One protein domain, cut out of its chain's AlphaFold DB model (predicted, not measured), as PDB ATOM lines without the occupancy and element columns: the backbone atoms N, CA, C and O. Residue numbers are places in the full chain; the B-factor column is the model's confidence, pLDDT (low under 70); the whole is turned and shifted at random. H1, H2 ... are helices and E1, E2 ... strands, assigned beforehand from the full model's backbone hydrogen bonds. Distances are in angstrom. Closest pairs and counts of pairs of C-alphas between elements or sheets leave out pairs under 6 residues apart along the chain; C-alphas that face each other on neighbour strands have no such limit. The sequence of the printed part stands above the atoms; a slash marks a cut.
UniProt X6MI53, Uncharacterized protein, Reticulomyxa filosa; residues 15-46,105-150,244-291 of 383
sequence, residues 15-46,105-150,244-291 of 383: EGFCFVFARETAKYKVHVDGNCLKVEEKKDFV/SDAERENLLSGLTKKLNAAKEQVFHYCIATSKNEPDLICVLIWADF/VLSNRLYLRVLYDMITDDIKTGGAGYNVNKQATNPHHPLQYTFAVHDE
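Overview. This is residues 15 to 46, 105 to 150 and 244 to 291 of the 383 residues of an uncharacterized protein of Reticulomyxa filosa (UniProt X6MI53). A strongly twisted sheet of four strands, E4, E5, E1 and E6, makes the core, with H2 running across it over E5 and short H3 over the edge strand E6. A separate hairpin, E2 and E3, stands beyond the other edge, by E4, while long H1 only grazes the sheet and sticks out with residues 106 to 112. The printed part has 126 residues; its three named helices and six named strands follow as E1 E2 E3 H1 E4 E5 H2 H3 E6, and the class is mixed, helices and strands. The sheet, in order E4 E5 E1 E6, is mixed, E2 and E3 are antiparallel, and the whole is compact, with a radius of gyration of the C-alphas of 15.2 A and spans of 44 by 37 by 26 A.

Along the chain. Find C-alpha 16 at (206.752, 216.254, 328.431), where E1 begins; it runs 16.7 A through residues 16 to 21. Beside it are E5, residues 141 to 148, 23.1 A long, and E6, residues 282 to 287, which ends at C-alpha 287 at (203.968, 218.539, 345.642). E4 is residues 128 to 134, 20.0 A long. Look for E2 at residues 28 to 33 and E3 at 36 to 41. H1, residues 106 to 122, starts at C-alpha 106 at (208.497, 231.404, 320.650) and spans 23.7 A; H2, residues 247 to 259, spans 18.4 A; H3 is residues 271 to 275.

Arrangement. Start at the hairpin E4 and E5, antiparallel, where N 131 and O 145 are 2.9 A apart, within hydrogen-bond range. E5 and E1 are parallel, with N 18 and O 142 at 2.8 A; E1 and E6 are parallel too, with N 19 and O 284 at 2.9 A. H2 is on this sheet, two layers with the helix on one face, at a height over the sheet of 7.6 A; it runs across the strands, 63 degrees from E5 on the local plane, and its closest C-alpha pair with E5 is Ala 148 and Leu 254, 7.1 A. H3 is on the sheet at a height of 7.2 A, only just over E6, with 3 of its C-alphas there; the closest C-alphas are those of Ala 275 and Leu 282, 5.2 A. H2 and H3 are close but not clearly touching, with the C-alphas of Thr 259 and Val 271 6.4 A apart. H1 only grazes the sheet with residues 113 to 121, is near E4, and is apart from H2 and H3. In the antiparallel hairpin E2 and E3, N 31 and O 38 are 2.9 A apart; the closest C-alphas of E3 and E4 are those of Leu 37 and Ala 133, 5.7 A. In H1, H2 and H3 every O i to N i+4 pair is within hydrogen-bond range.

Size, cuts and confidence. The C-alphas farthest apart, those of Val 46 and His 279, are 45.5 A apart. Residues 47 to 104 and 151 to 243 are not printed; the C-alpha gaps across these cuts are 40.8 A and 9.3 A. H2 to H3 is a long link of 11 residues. The mean pLDDT of the printed part is 75.5; look for values under 70 at residues 15 to 18, 21 to 46, 105 to 109, 112 to 113 and 116 to 126.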
ATOM      1  N   GLU A  15     208.812 216.150 324.812       51.25
ATOM      2  CA  GLU A  15     208.941 214.914 325.580       51.25
ATOM      3  C   GLU A  15     208.096 214.955 326.861       51.25
ATOM      4  O   GLU A  15     207.583 213.911 327.265       51.25
ATOM      5  N   GLY A  16     207.832 216.131 327.453       50.03
ATOM      6  CA  GLY A  16     206.752 216.254 328.431       50.03
ATOM      7  C   GLY A  16     206.723 217.488 329.337       50.03
ATOM      8  O   GLY A  16     207.572 218.373 329.286       50.03
ATOM      9  N   PHE A  17     205.708 217.549 330.199       64.56
ATOM     10  CA  PHE A  17     205.560 218.538 331.262       64.56
ATOM     11  C   PHE A  17     205.283 217.891 332.623       64.56
ATOM     12  O   PHE A  17     204.850 216.743 332.722       64.56
ATOM     13  N   CYS A  18     205.523 218.651 333.688       66.81
ATOM     14  CA  CYS A  18     205.323 218.251 335.073       66.81
ATOM     15  C   CYS A  18     204.381 219.221 335.792       66.81
ATOM     16  O   CYS A  18     204.567 220.437 335.709       66.81
ATOM     17  N   PHE A  19     203.421 218.698 336.558       75.62
ATOM     18  CA  PHE A  19     202.645 219.511 337.495       75.62
ATOM     19  C   PHE A  19     203.317 219.564 338.853       75.62
ATOM     20  O   PHE A  19     203.577 218.549 339.499       75.62
ATOM     21  N   VAL A  20     203.582 220.790 339.271       75.44
ATOM     22  CA  VAL A  20     204.216 221.118 340.530       75.44
ATOM     23  C   VAL A  20     203.156 221.792 341.389       75.44
ATOM     24  O   VAL A  20     202.727 222.908 341.111       75.44
ATOM     25  N   PHE A  21     202.688 221.107 342.426       69.56
ATOM     26  CA  PHE A  21     201.716 221.689 343.349       69.56
ATOM     27  C   PHE A  21     202.461 222.445 344.433       69.56
ATOM     28  O   PHE A  21     203.258 221.858 345.167       69.56
ATOM     29  N   ALA A  22     202.191 223.737 344.559       59.91
ATOM     30  CA  ALA A  22     202.719 224.521 345.659       59.91
ATOM     31  C   ALA A  22     201.581 225.154 346.441       59.91
ATOM     32  O   ALA A  22     200.588 225.621 345.892       59.91
ATOM     33  N   ARG A  23     201.766 225.212 347.755       55.44
ATOM     34  CA  ARG A  23     201.040 226.166 348.580       55.44
ATOM     35  C   ARG A  23     201.691 227.526 348.377       55.44
ATOM     36  O   ARG A  23     202.916 227.623 348.453       55.44
ATOM     37  N   GLU A  24     200.898 228.577 348.183       51.38
ATOM     38  CA  GLU A  24     201.432 229.924 348.371       51.38
ATOM     39  C   GLU A  24     201.812 230.052 349.852       51.38
ATOM     40  O   GLU A  24     200.962 230.147 350.741       51.38
ATOM     41  N   THR A  25     203.102 229.942 350.150       49.19
ATOM     42  CA  THR A  25     203.585 230.096 351.517       49.19
ATOM     43  C   THR A  25     203.668 231.588 351.834       49.19
ATOM     44  O   THR A  25     204.037 232.409 350.995       49.19
ATOM     45  N   ALA A  26     203.335 231.976 353.068       47.94
ATOM     46  CA  ALA A  26     203.474 233.367 353.509       47.94
ATOM     47  C   ALA A  26     204.938 233.860 353.477       47.94
ATOM     48  O   ALA A  26     205.179 235.065 353.509       47.94
ATOM     49  N   LYS A  27     205.900 232.934 353.388       48.84
ATOM     50  CA  LYS A  27     207.336 233.202 353.385       48.84
ATOM     51  C   LYS A  27     207.898 233.493 351.995       48.84
ATOM     52  O   LYS A  27     208.793 234.321 351.887       48.84
ATOM     53  N   TYR A  28     207.366 232.889 350.932       54.03
ATOM     54  CA  TYR A  28     207.929 233.031 349.589       54.03
ATOM     55  C   TYR A  28     206.919 233.620 348.602       54.03
ATOM     56  O   TYR A  28     205.792 233.151 348.460       54.03
ATOM     57  N   LYS A  29     207.331 234.673 347.900       58.81
ATOM     58  CA  LYS A  29     206.664 235.204 346.719       58.81
ATOM     59  C   LYS A  29     207.286 234.551 345.496       58.81
ATOM     60  O   LYS A  29     208.413 234.858 345.103       58.81
ATOM     61  N   VAL A  30     206.523 233.670 344.873       51.09
ATOM     62  CA  VAL A  30     206.860 233.196 343.539       51.09
ATOM     63  C   VAL A  30     206.487 234.298 342.558       51.09
ATOM     64  O   VAL A  30     205.347 234.756 342.533       51.09
ATOM     65  N   HIS A  31     207.456 234.767 341.787       51.97
ATOM     66  CA  HIS A  31     207.221 235.677 340.679       51.97
ATOM     67  C   HIS A  31     207.902 235.129 339.433       51.97
ATOM     68  O   HIS A  31     208.916 234.428 339.482       51.97
ATOM     69  N   VAL A  32     207.279 235.426 338.305       43.19
ATOM     70  CA  VAL A  32     207.765 235.024 336.996       43.19
ATOM     71  C   VAL A  32     208.627 236.166 336.490       43.19
ATOM     72  O   VAL A  32     208.121 237.270 336.300       43.19
ATOM     73  N   ASP A  33     209.923 235.922 336.328       50.94
ATOM     74  CA  ASP A  33     210.839 236.875 335.703       50.94
ATOM     75  C   ASP A  33     211.326 236.281 334.378       50.94
ATOM     76  O   ASP A  33     212.218 235.425 334.333       50.94
ATOM     77  N   GLY A  34     210.642 236.662 333.297       66.62
ATOM     78  CA  GLY A  34     210.794 236.040 331.983       66.62
ATOM     79  C   GLY A  34     210.385 234.563 331.997       66.62
ATOM     80  O   GLY A  34     209.267 234.227 332.369       66.62
ATOM     81  N   ASN A  35     211.305 233.673 331.612       38.41
ATOM     82  CA  ASN A  35     211.090 232.216 331.581       38.41
ATOM     83  C   ASN A  35     211.566 231.497 332.859       38.41
ATOM     84  O   ASN A  35     211.612 230.266 332.905       38.41
ATOM     85  N   CYS A  36     211.988 232.249 333.879       39.03
ATOM     86  CA  CYS A  36     212.485 231.697 335.133       39.03
ATOM     87  C   CYS A  36     211.461 231.901 336.250       39.03
ATOM     88  O   CYS A  36     211.013 233.017 336.515       39.03
ATOM     89  N   LEU A  37     211.161 230.814 336.961       43.75
ATOM     90  CA  LEU A  37     210.467 230.889 338.237       43.75
ATOM     91  C   LEU A  37     211.456 231.436 339.267       43.75
ATOM     92  O   LEU A  37     212.421 230.758 339.628       43.75
ATOM     93  N   LYS A  38     211.251 232.673 339.712       54.66
ATOM     94  CA  LYS A  38     212.014 233.236 340.819       54.66
ATOM     95  C   LYS A  38     211.183 233.120 342.084       54.66
ATOM     96  O   LYS A  38     210.102 233.689 342.219       54.66
ATOM     97  N   VAL A  39     211.704 232.349 343.026       52.69
ATOM     98  CA  VAL A  39     211.161 232.264 344.378       52.69
ATOM     99  C   VAL A  39     211.921 233.289 345.209       52.69
ATOM    100  O   VAL A  39     213.092 233.093 345.519       52.69
ATOM    101  N   GLU A  40     211.283 234.415 345.512       61.28
ATOM    102  CA  GLU A  40     211.830 235.419 346.426       61.28
ATOM    103  C   GLU A  40     211.199 235.253 347.800       61.28
ATOM    104  O   GLU A  40     210.003 235.017 347.921       61.28
ATOM    105  N   GLU A  41     211.979 235.407 348.860       57.00
ATOM    106  CA  GLU A  41     211.420 235.498 350.207       57.00
ATOM    107  C   GLU A  41     210.662 236.834 350.350       57.00
ATOM    108  O   GLU A  41     211.188 237.897 350.004       57.00
ATOM    109  N   LYS A  42     209.409 236.808 350.827       62.44
ATOM    110  CA  LYS A  42     208.629 238.020 351.123       62.44
ATOM    111  C   LYS A  42     209.385 238.783 352.215       62.44
ATOM    112  O   LYS A  42     209.403 238.364 353.370       62.44
ATOM    113  N   LYS A  43     210.010 239.909 351.850       57.12
ATOM    114  CA  LYS A  43     210.838 240.735 352.756       57.12
ATOM    115  C   LYS A  43     210.099 241.146 354.037       57.12
ATOM    116  O   LYS A  43     210.729 241.267 355.084       57.12
ATOM    117  N   ASP A  44     208.774 241.259 353.977       50.22
ATOM    118  CA  ASP A  44     207.921 241.637 355.110       50.22
ATOM    119  C   ASP A  44     207.754 240.519 356.159       50.22
ATOM    120  O   ASP A  44     207.290 240.774 357.268       50.22
ATOM    121  N   PHE A  45     208.165 239.283 355.852       42.38
ATOM    122  CA  PHE A  45     208.123 238.155 356.789       42.38
ATOM    123  C   PHE A  45     209.401 238.033 357.644       42.38
ATOM    124  O   PHE A  45     209.414 237.354 358.671       42.38
ATOM    125  N   VAL A  46     210.484 238.725 357.271       40.22
ATOM    126  CA  VAL A  46     211.824 238.529 357.861       40.22
ATOM    127  C   VAL A  46     212.009 239.236 359.213       40.22
ATOM    128  O   VAL A  46     213.013 239.029 359.897       40.22
ATOM    129  N   SER A 105     210.534 227.555 318.504       59.34
ATOM    130  CA  SER A 105     210.177 228.938 318.221       59.34
ATOM    131  C   SER A 105     209.209 229.475 319.283       59.34
ATOM    132  O   SER A 105     208.297 228.775 319.736       59.34
ATOM    133  N   ASP A 106     209.365 230.745 319.662       66.31
ATOM    134  CA  ASP A 106     208.497 231.404 320.650       66.31
ATOM    135  C   ASP A 106     206.997 231.315 320.287       66.31
ATOM    136  O   ASP A 106     206.137 231.242 321.166       66.31
ATOM    137  N   ALA A 107     206.675 231.223 318.992       68.88
ATOM    138  CA  ALA A 107     205.311 231.132 318.471       68.88
ATOM    139  C   ALA A 107     204.618 229.783 318.764       68.88
ATOM    140  O   ALA A 107     203.423 229.740 319.069       68.88
ATOM    141  N   GLU A 108     205.342 228.665 318.689       60.19
ATOM    142  CA  GLU A 108     204.785 227.334 318.988       60.19
ATOM    143  C   GLU A 108     204.512 227.180 320.484       60.19
ATOM    144  O   GLU A 108     203.490 226.618 320.895       60.19
ATOM    145  N   ARG A 109     205.390 227.774 321.300       61.75
ATOM    146  CA  ARG A 109     205.218 227.875 322.746       61.75
ATOM    147  C   ARG A 109     203.970 228.686 323.092       61.75
ATOM    148  O   ARG A 109     203.146 228.208 323.870       61.75
ATOM    149  N   GLU A 110     203.768 229.854 322.478       70.19
ATOM    150  CA  GLU A 110     202.547 230.651 322.673       70.19
ATOM    151  C   GLU A 110     201.269 229.902 322.271       70.19
ATOM    152  O   GLU A 110     200.256 229.995 322.969       70.19
ATOM    153  N   ASN A 111     201.294 229.097 321.207       71.88
ATOM    154  CA  ASN A 111     200.124 228.323 320.787       71.88
ATOM    155  C   ASN A 111     199.731 227.235 321.800       71.88
ATOM    156  O   ASN A 111     198.553 227.123 322.155       71.88
ATOM    157  N   LEU A 112     200.697 226.479 322.330       66.12
ATOM    158  CA  LEU A 112     200.453 225.479 323.382       66.12
ATOM    159  C   LEU A 112     199.936 226.131 324.671       66.12
ATOM    160  O   LEU A 112     198.948 225.675 325.263       66.12
ATOM    161  N   LEU A 113     200.567 227.239 325.064       65.62
ATOM    162  CA  LEU A 113     200.176 228.023 326.230       65.62
ATOM    163  C   LEU A 113     198.774 228.609 326.075       65.62
ATOM    164  O   LEU A 113     197.980 228.534 327.013       65.62
ATOM    165  N   SER A 114     198.426 229.129 324.899       72.62
ATOM    166  CA  SER A 114     197.099 229.689 324.639       72.62
ATOM    167  C   SER A 114     196.002 228.620 324.682       72.62
ATOM    168  O   SER A 114     194.920 228.886 325.202       72.62
ATOM    169  N   GLY A 115     196.275 227.388 324.233       72.31
ATOM    170  CA  GLY A 115     195.333 226.267 324.306       72.31
ATOM    171  C   GLY A 115     195.022 225.833 325.743       72.31
ATOM    172  O   GLY A 115     193.851 225.663 326.100       72.31
ATOM    173  N   LEU A 116     196.056 225.706 326.581       64.31
ATOM    174  CA  LEU A 116     195.926 225.438 328.019       64.31
ATOM    175  C   LEU A 116     195.198 226.578 328.733       64.31
ATOM    176  O   LEU A 116     194.208 226.343 329.420       64.31
ATOM    177  N   THR A 117     195.634 227.814 328.487       64.75
ATOM    178  CA  THR A 117     195.057 229.032 329.069       64.75
ATOM    179  C   THR A 117     193.587 229.184 328.682       64.75
ATOM    180  O   THR A 117     192.760 229.517 329.518       64.75
ATOM    181  N   LYS A 118     193.210 228.875 327.435       69.25
ATOM    182  CA  LYS A 118     191.817 228.925 326.975       69.25
ATOM    183  C   LYS A 118     190.956 227.834 327.613       69.25
ATOM    184  O   LYS A 118     189.814 228.124 327.943       69.25
ATOM    185  N   LYS A 119     191.473 226.614 327.816       66.81
ATOM    186  CA  LYS A 119     190.750 225.544 328.534       66.81
ATOM    187  C   LYS A 119     190.584 225.866 330.023       66.81
ATOM    188  O   LYS A 119     189.491 225.687 330.546       66.81
ATOM    189  N   LEU A 120     191.624 226.407 330.661       61.59
ATOM    190  CA  LEU A 120     191.592 226.874 332.052       61.59
ATOM    191  C   LEU A 120     190.665 228.087 332.235       61.59
ATOM    192  O   LEU A 120     189.881 228.112 333.171       61.59
ATOM    193  N   ASN A 121     190.671 229.053 331.312       59.44
ATOM    194  CA  ASN A 121     189.801 230.237 331.368       59.44
ATOM    195  C   ASN A 121     188.353 229.963 330.928       59.44
ATOM    196  O   ASN A 121     187.447 230.707 331.301       59.44
ATOM    197  N   ALA A 122     188.116 228.932 330.108       59.56
ATOM    198  CA  ALA A 122     186.769 228.492 329.744       59.56
ATOM    199  C   ALA A 122     186.060 227.782 330.907       59.56
ATOM    200  O   ALA A 122     184.831 227.833 330.976       59.56
ATOM    201  N   ALA A 123     186.814 227.207 331.852       55.50
ATOM    202  CA  ALA A 123     186.328 226.916 333.197       55.50
ATOM    203  C   ALA A 123     186.166 228.248 333.958       55.50
ATOM    204  O   ALA A 123     186.985 228.639 334.786       55.50
ATOM    205  N   LYS A 124     185.139 229.013 333.573       43.16
ATOM    206  CA  LYS A 124     184.803 230.324 334.134       43.16
ATOM    207  C   LYS A 124     184.426 230.211 335.611       43.16
ATOM    208  O   LYS A 124     183.274 229.978 335.939       43.16
ATOM    209  N   GLU A 125     185.430 230.399 336.446       57.16
ATOM    210  CA  GLU A 125     185.526 231.230 337.651       57.16
ATOM    211  C   GLU A 125     186.919 230.871 338.173       57.16
ATOM    212  O   GLU A 125     187.155 229.736 338.570       57.16
ATOM    213  N   GLN A 126     187.898 231.760 337.980       58.81
ATOM    214  CA  GLN A 126     189.324 231.447 338.138       58.81
ATOM    215  C   GLN A 126     189.658 231.100 339.595       58.81
ATOM    216  O   GLN A 126     190.025 231.964 340.383       58.81
ATOM    217  N   VAL A 127     189.527 229.822 339.941       77.88
ATOM    218  CA  VAL A 127     189.889 229.281 341.255       77.88
ATOM    219  C   VAL A 127     191.388 228.961 341.330       77.88
ATOM    220  O   VAL A 127     191.985 229.020 342.405       77.88
ATOM    221  N   PHE A 128     192.016 228.654 340.189       84.19
ATOM    222  CA  PHE A 128     193.422 228.267 340.119       84.19
ATOM    223  C   PHE A 128     194.296 229.365 339.527       84.19
ATOM    224  O   PHE A 128     193.991 229.946 338.486       84.19
ATOM    225  N   HIS A 129     195.451 229.538 340.149       86.31
ATOM    226  CA  HIS A 129     196.582 230.275 339.623       86.31
ATOM    227  C   HIS A 129     197.631 229.286 339.127       86.31
ATOM    228  O   HIS A 129     197.808 228.204 339.696       86.31
ATOM    229  N   TYR A 130     198.347 229.654 338.069       85.56
ATOM    230  CA  TYR A 130     199.443 228.838 337.572       85.56
ATOM    231  C   TYR A 130     200.605 229.680 337.059       85.56
ATOM    232  O   TYR A 130     200.454 230.833 336.660       85.56
ATOM    233  N   CYS A 131     201.783 229.071 337.062       84.31
ATOM    234  CA  CYS A 131     203.008 229.633 336.523       84.31
ATOM    235  C   CYS A 131     203.738 228.552 335.740       84.31
ATOM    236  O   CYS A 131     203.788 227.402 336.161       84.31
ATOM    237  N   ILE A 132     204.337 228.923 334.614       81.44
ATOM    238  CA  ILE A 132     205.047 227.987 333.749       81.44
ATOM    239  C   ILE A 132     206.518 228.361 333.742       81.44
ATOM    240  O   ILE A 132     206.874 229.527 333.599       81.44
ATOM    241  N   ALA A 133     207.368 227.361 333.926       82.62
ATOM    242  CA  ALA A 133     208.809 227.504 333.966       82.62
ATOM    243  C   ALA A 133     209.468 226.367 333.193       82.62
ATOM    244  O   ALA A 133     208.908 225.283 333.067       82.62
ATOM    245  N   THR A 134     210.671 226.605 332.691       79.00
ATOM    246  CA  THR A 134     211.499 225.569 332.060       79.00
ATOM    247  C   THR A 134     212.673 225.217 332.954       79.00
ATOM    248  O   THR A 134     213.259 226.096 333.597       79.00
ATOM    249  N   SER A 135     213.022 223.933 333.009       78.50
ATOM    250  CA  SER A 135     214.207 223.492 333.739       78.50
ATOM    251  C   SER A 135     215.473 223.956 333.016       78.50
ATOM    252  O   SER A 135     215.589 223.860 331.799       78.50
ATOM    253  N   LYS A 136     216.457 224.461 333.772       81.06
ATOM    254  CA  LYS A 136     217.773 224.826 333.213       81.06
ATOM    255  C   LYS A 136     218.594 223.604 332.804       81.06
ATOM    256  O   LYS A 136     219.440 223.714 331.927       81.06
ATOM    257  N   ASN A 137     218.384 222.480 333.487       80.06
ATOM    258  CA  ASN A 137     219.150 221.255 333.265       80.06
ATOM    259  C   ASN A 137     218.505 220.363 332.197       80.06
ATOM    260  O   ASN A 137     219.202 219.575 331.569       80.06
ATOM    261  N   GLU A 138     217.191 220.496 332.007       83.31
ATOM    262  CA  GLU A 138     216.371 219.693 331.097       83.31
ATOM    263  C   GLU A 138     215.443 220.653 330.332       83.31
ATOM    264  O   GLU A 138     214.312 220.875 330.760       83.31
ATOM    265  N   PRO A 139     215.926 221.310 329.260       77.75
ATOM    266  CA  PRO A 139     215.182 222.374 328.575       77.75
ATOM    267  C   PRO A 139     213.854 221.891 327.976       77.75
ATOM    268  O   PRO A 139     212.917 222.680 327.864       77.75
ATOM    269  N   ASP A 140     213.765 220.597 327.665       82.50
ATOM    270  CA  ASP A 140     212.569 219.948 327.128       82.50
ATOM    271  C   ASP A 140     211.486 219.717 328.194       82.50
ATOM    272  O   ASP A 140     210.332 219.439 327.861       82.50
ATOM    273  N   LEU A 141     211.829 219.870 329.481       81.38
ATOM    274  CA  LEU A 141     210.896 219.727 330.589       81.38
ATOM    275  C   LEU A 141     210.246 221.071 330.937       81.38
ATOM    276  O   LEU A 141     210.887 222.014 331.427       81.38
ATOM    277  N   ILE A 142     208.927 221.119 330.768       84.12
ATOM    278  CA  ILE A 142     208.096 222.244 331.197       84.12
ATOM    279  C   ILE A 142     207.512 221.945 332.580       84.12
ATOM    280  O   ILE A 142     206.768 220.988 332.770       84.12
ATOM    281  N   CYS A 143     207.793 222.800 333.555       85.75
ATOM    282  CA  CYS A 143     207.203 222.742 334.887       85.75
ATOM    283  C   CYS A 143     206.032 223.721 334.979       85.75
ATOM    284  O   CYS A 143     206.203 224.923 334.778       85.75
ATOM    285  N   VAL A 144     204.851 223.222 335.330       86.19
ATOM    286  CA  VAL A 144     203.665 224.039 335.597       86.19
ATOM    287  C   VAL A 144     203.407 224.028 337.097       86.19
ATOM    288  O   VAL A 144     202.995 223.017 337.659       86.19
ATOM    289  N   LEU A 145     203.670 225.156 337.746       88.12
ATOM    290  CA  LEU A 145     203.316 225.396 339.135       88.12
ATOM    291  C   LEU A 145     201.829 225.733 339.224       88.12
ATOM    292  O   LEU A 145     201.393 226.641 338.524       88.12
ATOM    293  N   ILE A 146     201.070 225.051 340.079       88.19
ATOM    294  CA  ILE A 146     199.630 225.285 340.275       88.19
ATOM    295  C   ILE A 146     199.355 225.546 341.759       88.19
ATOM    296  O   ILE A 146     199.869 224.825 342.620       88.19
ATOM    297  N   TRP A 147     198.541 226.563 342.048       92.81
ATOM    298  CA  TRP A 147     198.050 226.891 343.390       92.81
ATOM    299  C   TRP A 147     196.654 227.530 343.329       92.81
ATOM    300  O   TRP A 147     196.152 227.840 342.253       92.81
ATOM    301  N   ALA A 148     196.009 227.718 344.479       90.50
ATOM    302  CA  ALA A 148     194.702 228.376 344.588       90.50
ATOM    303  C   ALA A 148     194.630 229.262 345.839       90.50
ATOM    304  O   ALA A 148     195.325 229.018 346.832       90.50
ATOM    305  N   ASP A 149     193.779 230.282 345.824       89.62
ATOM    306  CA  ASP A 149     193.618 231.158 346.986       89.62
ATOM    307  C   ASP A 149     193.070 230.379 348.188       89.62
ATOM    308  O   ASP A 149     192.148 229.573 348.063       89.62
ATOM    309  N   PHE A 150     193.583 230.659 349.393       88.94
ATOM    310  CA  PHE A 150     193.151 229.957 350.612       88.94
ATOM    311  C   PHE A 150     191.641 229.994 350.831       88.94
ATOM    312  O   PHE A 150     191.083 229.027 351.335       88.94
ATOM    313  N   VAL A 244     193.236 227.583 358.404       92.56
ATOM    314  CA  VAL A 244     192.874 226.413 359.204       92.56
ATOM    315  C   VAL A 244     193.454 225.126 358.600       92.56
ATOM    316  O   VAL A 244     193.740 224.171 359.312       92.56
ATOM    317  N   LEU A 245     193.680 225.105 357.285       92.75
ATOM    318  CA  LEU A 245     194.175 223.926 356.589       92.75
ATOM    319  C   LEU A 245     195.694 223.777 356.751       92.75
ATOM    320  O   LEU A 245     196.493 224.689 356.466       92.75
ATOM    321  N   SER A 246     196.104 222.573 357.154       89.88
ATOM    322  CA  SER A 246     197.513 222.187 357.168       89.88
ATOM    323  C   SER A 246     198.089 222.167 355.750       89.88
ATOM    324  O   SER A 246     197.344 222.131 354.775       89.88
ATOM    325  N   ASN A 247     199.419 222.233 355.595       88.12
ATOM    326  CA  ASN A 247     200.030 222.234 354.254       88.12
ATOM    327  C   ASN A 247     199.629 220.987 353.462       88.12
ATOM    328  O   ASN A 247     199.213 221.076 352.313       88.12
ATOM    329  N   ARG A 248     199.660 219.841 354.139       91.12
ATOM    330  CA  ARG A 248     199.206 218.561 353.612       91.12
ATOM    331  C   ARG A 248     197.740 218.590 353.181       91.12
ATOM    332  O   ARG A 248     197.438 218.187 352.063       91.12
ATOM    333  N   LEU A 249     196.839 219.062 354.045       93.25
ATOM    334  CA  LEU A 249     195.409 219.113 353.727       93.25
ATOM    335  C   LEU A 249     195.117 220.098 352.597       93.25
ATOM    336  O   LEU A 249     194.347 219.773 351.708       93.25
ATOM    337  N   TYR A 250     195.782 221.253 352.577       93.44
ATOM    338  CA  TYR A 250     195.684 222.209 351.478       93.44
ATOM    339  C   TYR A 250     196.087 221.569 350.142       93.44
ATOM    340  O   TYR A 250     195.345 221.667 349.172       93.44
ATOM    341  N   LEU A 251     197.234 220.881 350.095       92.75
ATOM    342  CA  LEU A 251     197.713 220.219 348.877       92.75
ATOM    343  C   LEU A 251     196.783 219.084 348.436       92.75
ATOM    344  O   LEU A 251     196.566 218.908 347.240       92.75
ATOM    345  N   ARG A 252     196.211 218.344 349.393       94.56
ATOM    346  CA  ARG A 252     195.197 217.323 349.116       94.56
ATOM    347  C   ARG A 252     193.948 217.940 348.496       94.56
ATOM    348  O   ARG A 252     193.551 217.509 347.425       94.56
ATOM    349  N   VAL A 253     193.383 218.973 349.119       95.31
ATOM    350  CA  VAL A 253     192.192 219.654 348.596       95.31
ATOM    351  C   VAL A 253     192.477 220.250 347.219       95.31
ATOM    352  O   VAL A 253     191.668 220.093 346.319       95.31
ATOM    353  N   LEU A 254     193.650 220.855 347.007       94.44
ATOM    354  CA  LEU A 254     194.056 221.369 345.697       94.44
ATOM    355  C   LEU A 254     194.119 220.262 344.631       94.44
ATOM    356  O   LEU A 254     193.675 220.468 343.503       94.44
ATOM    357  N   TYR A 255     194.657 219.091 344.977       94.75
ATOM    358  CA  TYR A 255     194.676 217.933 344.082       94.75
ATOM    359  C   TYR A 255     193.260 217.419 343.784       94.75
ATOM    360  O   TYR A 255     192.940 217.145 342.624       94.75
ATOM    361  N   ASP A 256     192.399 217.349 344.801       95.44
ATOM    362  CA  ASP A 256     190.995 216.949 344.664       95.44
ATOM    363  C   ASP A 256     190.244 217.939 343.755       95.44
ATOM    364  O   ASP A 256     189.583 217.525 342.810       95.44
ATOM    365  N   MET A 257     190.445 219.251 343.922       94.19
ATOM    366  CA  MET A 257     189.867 220.284 343.049       94.19
ATOM    367  C   MET A 257     190.268 220.109 341.576       94.19
ATOM    368  O   MET A 257     189.494 220.433 340.681       94.19
ATOM    369  N   ILE A 258     191.472 219.611 341.291       92.06
ATOM    370  CA  ILE A 258     191.943 219.388 339.915       92.06
ATOM    371  C   ILE A 258     191.370 218.090 339.339       92.06
ATOM    372  O   ILE A 258     191.027 218.030 338.156       92.06
ATOM    373  N   THR A 259     191.281 217.049 340.161       94.12
ATOM    374  CA  THR A 259     190.954 215.694 339.706       94.12
ATOM    375  C   THR A 259     189.468 215.369 339.719       94.12
ATOM    376  O   THR A 259     189.028 214.589 338.874       94.12
ATOM    377  N   ASP A 260     188.702 215.982 340.618       94.31
ATOM    378  CA  ASP A 260     187.268 215.756 340.760       94.31
ATOM    379  C   ASP A 260     186.476 216.231 339.544       94.31
ATOM    380  O   ASP A 260     186.881 217.138 338.818       94.31
ATOM    381  N   ASP A 261     185.299 215.646 339.348       93.62
ATOM    382  CA  ASP A 261     184.427 215.970 338.227       93.62
ATOM    383  C   ASP A 261     183.949 217.429 338.253       93.62
ATOM    384  O   ASP A 261     183.644 218.011 339.296       93.62
ATOM    385  N   ILE A 262     183.740 217.985 337.057       89.50
ATOM    386  CA  ILE A 262     183.169 219.331 336.870       89.50
ATOM    387  C   ILE A 262     181.803 219.462 337.559       89.50
ATOM    388  O   ILE A 262     181.459 220.514 338.091       89.50
ATOM    389  N   LYS A 263     181.026 218.372 337.610       92.56
ATOM    390  CA  LYS A 263     179.714 218.337 338.276       92.56
ATOM    391  C   LYS A 263     179.803 218.534 339.789       92.56
ATOM    392  O   LYS A 263     178.845 219.003 340.388       92.56
ATOM    393  N   THR A 264     180.927 218.155 340.388       91.44
ATOM    394  CA  THR A 264     181.187 218.256 341.826       91.44
ATOM    395  C   THR A 264     182.082 219.453 342.164       91.44
ATOM    396  O   THR A 264     182.671 219.485 343.243       91.44
ATOM    397  N   GLY A 265     182.218 220.406 341.232       88.00
ATOM    398  CA  GLY A 265     183.013 221.624 341.393       88.00
ATOM    399  C   GLY A 265     184.509 221.477 341.096       88.00
ATOM    400  O   GLY A 265     185.245 222.440 341.286       88.00
ATOM    401  N   GLY A 266     184.971 220.305 340.649       91.81
ATOM    402  CA  GLY A 266     186.369 220.083 340.272       91.81
ATOM    403  C   GLY A 266     186.674 220.464 338.817       91.81
ATOM    404  O   GLY A 266     185.805 220.914 338.072       91.81
ATOM    405  N   ALA A 267     187.918 220.274 338.376       89.12
ATOM    406  CA  ALA A 267     188.342 220.576 337.004       89.12
ATOM    407  C   ALA A 267     188.159 219.399 336.022       89.12
ATOM    408  O   ALA A 267     188.293 219.574 334.809       89.12
ATOM    409  N   GLY A 268     187.863 218.195 336.516       90.81
ATOM    410  CA  GLY A 268     187.699 216.973 335.727       90.81
ATOM    411  C   GLY A 268     188.994 216.478 335.082       90.81
ATOM    412  O   GLY A 268     188.955 215.721 334.106       90.81
ATOM    413  N   TYR A 269     190.156 216.922 335.571       90.25
ATOM    414  CA  TYR A 269     191.445 216.544 335.011       90.25
ATOM    415  C   TYR A 269     191.989 215.304 335.719       90.25
ATOM    416  O   TYR A 269     192.635 215.380 336.760       90.25
ATOM    417  N   ASN A 270     191.761 214.131 335.126       92.38
ATOM    418  CA  ASN A 270     192.252 212.873 335.684       92.38
ATOM    419  C   ASN A 270     193.779 212.745 335.521       92.38
ATOM    420  O   ASN A 270     194.269 212.152 334.557       92.38
ATOM    421  N   VAL A 271     194.514 213.297 336.487       91.12
ATOM    422  CA  VAL A 271     195.982 213.319 336.537       91.12
ATOM    423  C   VAL A 271     196.579 211.930 336.318       91.12
ATOM    424  O   VAL A 271     197.454 211.770 335.473       91.12
ATOM    425  N   ASN A 272     196.074 210.911 337.017       91.25
ATOM    426  CA  ASN A 272     196.632 209.558 336.961       91.25
ATOM    427  C   ASN A 272     196.466 208.921 335.575       91.25
ATOM    428  O   ASN A 272     197.387 208.285 335.065       91.25
ATOM    429  N   LYS A 273     195.310 209.125 334.930       92.69
ATOM    430  CA  LYS A 273     195.064 208.642 333.565       92.69
ATOM    431  C   LYS A 273     195.976 209.329 332.550       92.69
ATOM    432  O   LYS A 273     196.423 208.681 331.610       92.69
ATOM    433  N   GLN A 274     196.239 210.622 332.726       90.88
ATOM    434  CA  GLN A 274     197.113 211.361 331.818       90.88
ATOM    435  C   GLN A 274     198.588 211.026 332.040       90.88
ATOM    436  O   GLN A 274     199.291 210.795 331.069       90.88
ATOM    437  N   ALA A 275     199.041 210.900 333.288       88.75
ATOM    438  CA  ALA A 275     200.424 210.541 333.612       88.75
ATOM    439  C   ALA A 275     200.797 209.103 333.201       88.75
ATOM    440  O   ALA A 275     201.965 208.796 332.983       88.75
ATOM    441  N   THR A 276     199.815 208.201 333.097       90.19
ATOM    442  CA  THR A 276     200.038 206.819 332.633       90.19
ATOM    443  C   THR A 276     199.918 206.649 331.119       90.19
ATOM    444  O   THR A 276     200.278 205.593 330.600       90.19
ATOM    445  N   ASN A 277     199.419 207.654 330.396       90.56
ATOM    446  CA  ASN A 277     199.277 207.589 328.948       90.56
ATOM    447  C   ASN A 277     200.609 207.970 328.273       90.56
ATOM    448  O   ASN A 277     200.989 209.135 328.344       90.56
ATOM    449  N   PRO A 278     201.286 207.052 327.556       87.81
ATOM    450  CA  PRO A 278     202.580 207.334 326.928       87.81
ATOM    451  C   PRO A 278     202.509 208.389 325.815       87.81
ATOM    452  O   PRO A 278     203.533 208.947 325.442       87.81
ATOM    453  N   HIS A 279     201.318 208.660 325.271       89.69
ATOM    454  CA  HIS A 279     201.104 209.709 324.270       89.69
ATOM    455  C   HIS A 279     200.743 211.061 324.884       89.69
ATOM    456  O   HIS A 279     200.605 212.048 324.163       89.69
ATOM    457  N   HIS A 280     200.509 211.110 326.195       86.81
ATOM    458  CA  HIS A 280     200.193 212.352 326.864       86.81
ATOM    459  C   HIS A 280     201.490 212.990 327.388       86.81
ATOM    460  O   HIS A 280     202.281 212.319 328.040       86.81
ATOM    461  N   PRO A 281     201.705 214.295 327.161       85.38
ATOM    462  CA  PRO A 281     202.941 214.974 327.557       85.38
ATOM    463  C   PRO A 281     203.151 215.078 329.078       85.38
ATOM    464  O   PRO A 281     204.260 215.327 329.526       85.38
ATOM    465  N   LEU A 282     202.126 214.916 329.914       87.75
ATOM    466  CA  LEU A 282     202.302 214.904 331.376       87.75
ATOM    467  C   LEU A 282     203.130 213.691 331.823       87.75
ATOM    468  O   LEU A 282     202.630 212.572 331.784       87.75
ATOM    469  N   GLN A 283     204.340 213.929 332.327       88.38
ATOM    470  CA  GLN A 283     205.217 212.873 332.845       88.38
ATOM    471  C   GLN A 283     205.106 212.704 334.362       88.38
ATOM    472  O   GLN A 283     205.052 211.585 334.868       88.38
ATOM    473  N   TYR A 284     205.082 213.816 335.104       89.06
ATOM    474  CA  TYR A 284     205.187 213.798 336.563       89.06
ATOM    475  C   TYR A 284     204.198 214.748 337.222       89.06
ATOM    476  O   TYR A 284     203.893 215.823 336.707       89.06
ATOM    477  N   THR A 285     203.746 214.365 338.413       91.38
ATOM    478  CA  THR A 285     202.966 215.225 339.300       91.38
ATOM    479  C   THR A 285     203.446 215.062 340.727       91.38
ATOM    480  O   THR A 285     203.418 213.950 341.258       91.38
ATOM    481  N   PHE A 286     203.875 216.149 341.358       91.69
ATOM    482  CA  PHE A 286     204.342 216.111 342.739       91.69
ATOM    483  C   PHE A 286     204.097 217.434 343.461       91.69
ATOM    484  O   PHE A 286     203.962 218.495 342.851       91.69
ATOM    485  N   ALA A 287     204.029 217.362 344.788       90.75
ATOM    486  CA  ALA A 287     203.968 218.539 345.642       90.75
ATOM    487  C   ALA A 287     205.375 219.054 345.965       90.75
ATOM    488  O   ALA A 287     206.307 218.269 346.142       90.75
ATOM    489  N   VAL A 288     205.522 220.374 346.070       87.81
ATOM    490  CA  VAL A 288     206.774 221.016 346.483       87.81
ATOM    491  C   VAL A 288     206.998 220.808 347.977       87.81
ATOM    492  O   VAL A 288     206.091 220.995 348.790       87.81
ATOM    493  N   HIS A 289     208.229 220.454 348.334       85.12
ATOM    494  CA  HIS A 289     208.645 220.333 349.723       85.12
ATOM    495  C   HIS A 289     208.857 221.703 350.375       85.12
ATOM    496  O   HIS A 289     209.430 222.612 349.784       85.12
ATOM    497  N   ASP A 290     208.451 221.816 351.637       82.75
ATOM    498  CA  ASP A 290     208.902 222.884 352.529       82.75
ATOM    499  C   ASP A 290     210.319 222.558 353.033       82.75
ATOM    500  O   ASP A 290     210.512 221.623 353.822       82.75
ATOM    501  N   GLU A 291     211.310 223.291 352.523       79.62
ATOM    502  CA  GLU A 291     212.719 223.108 352.881       79.62
ATOM    503  C   GLU A 291     213.004 223.473 354.338       79.62
ATOM    504  O   GLU A 291     213.792 222.781 354.988       79.62
TER     505      GLU A 291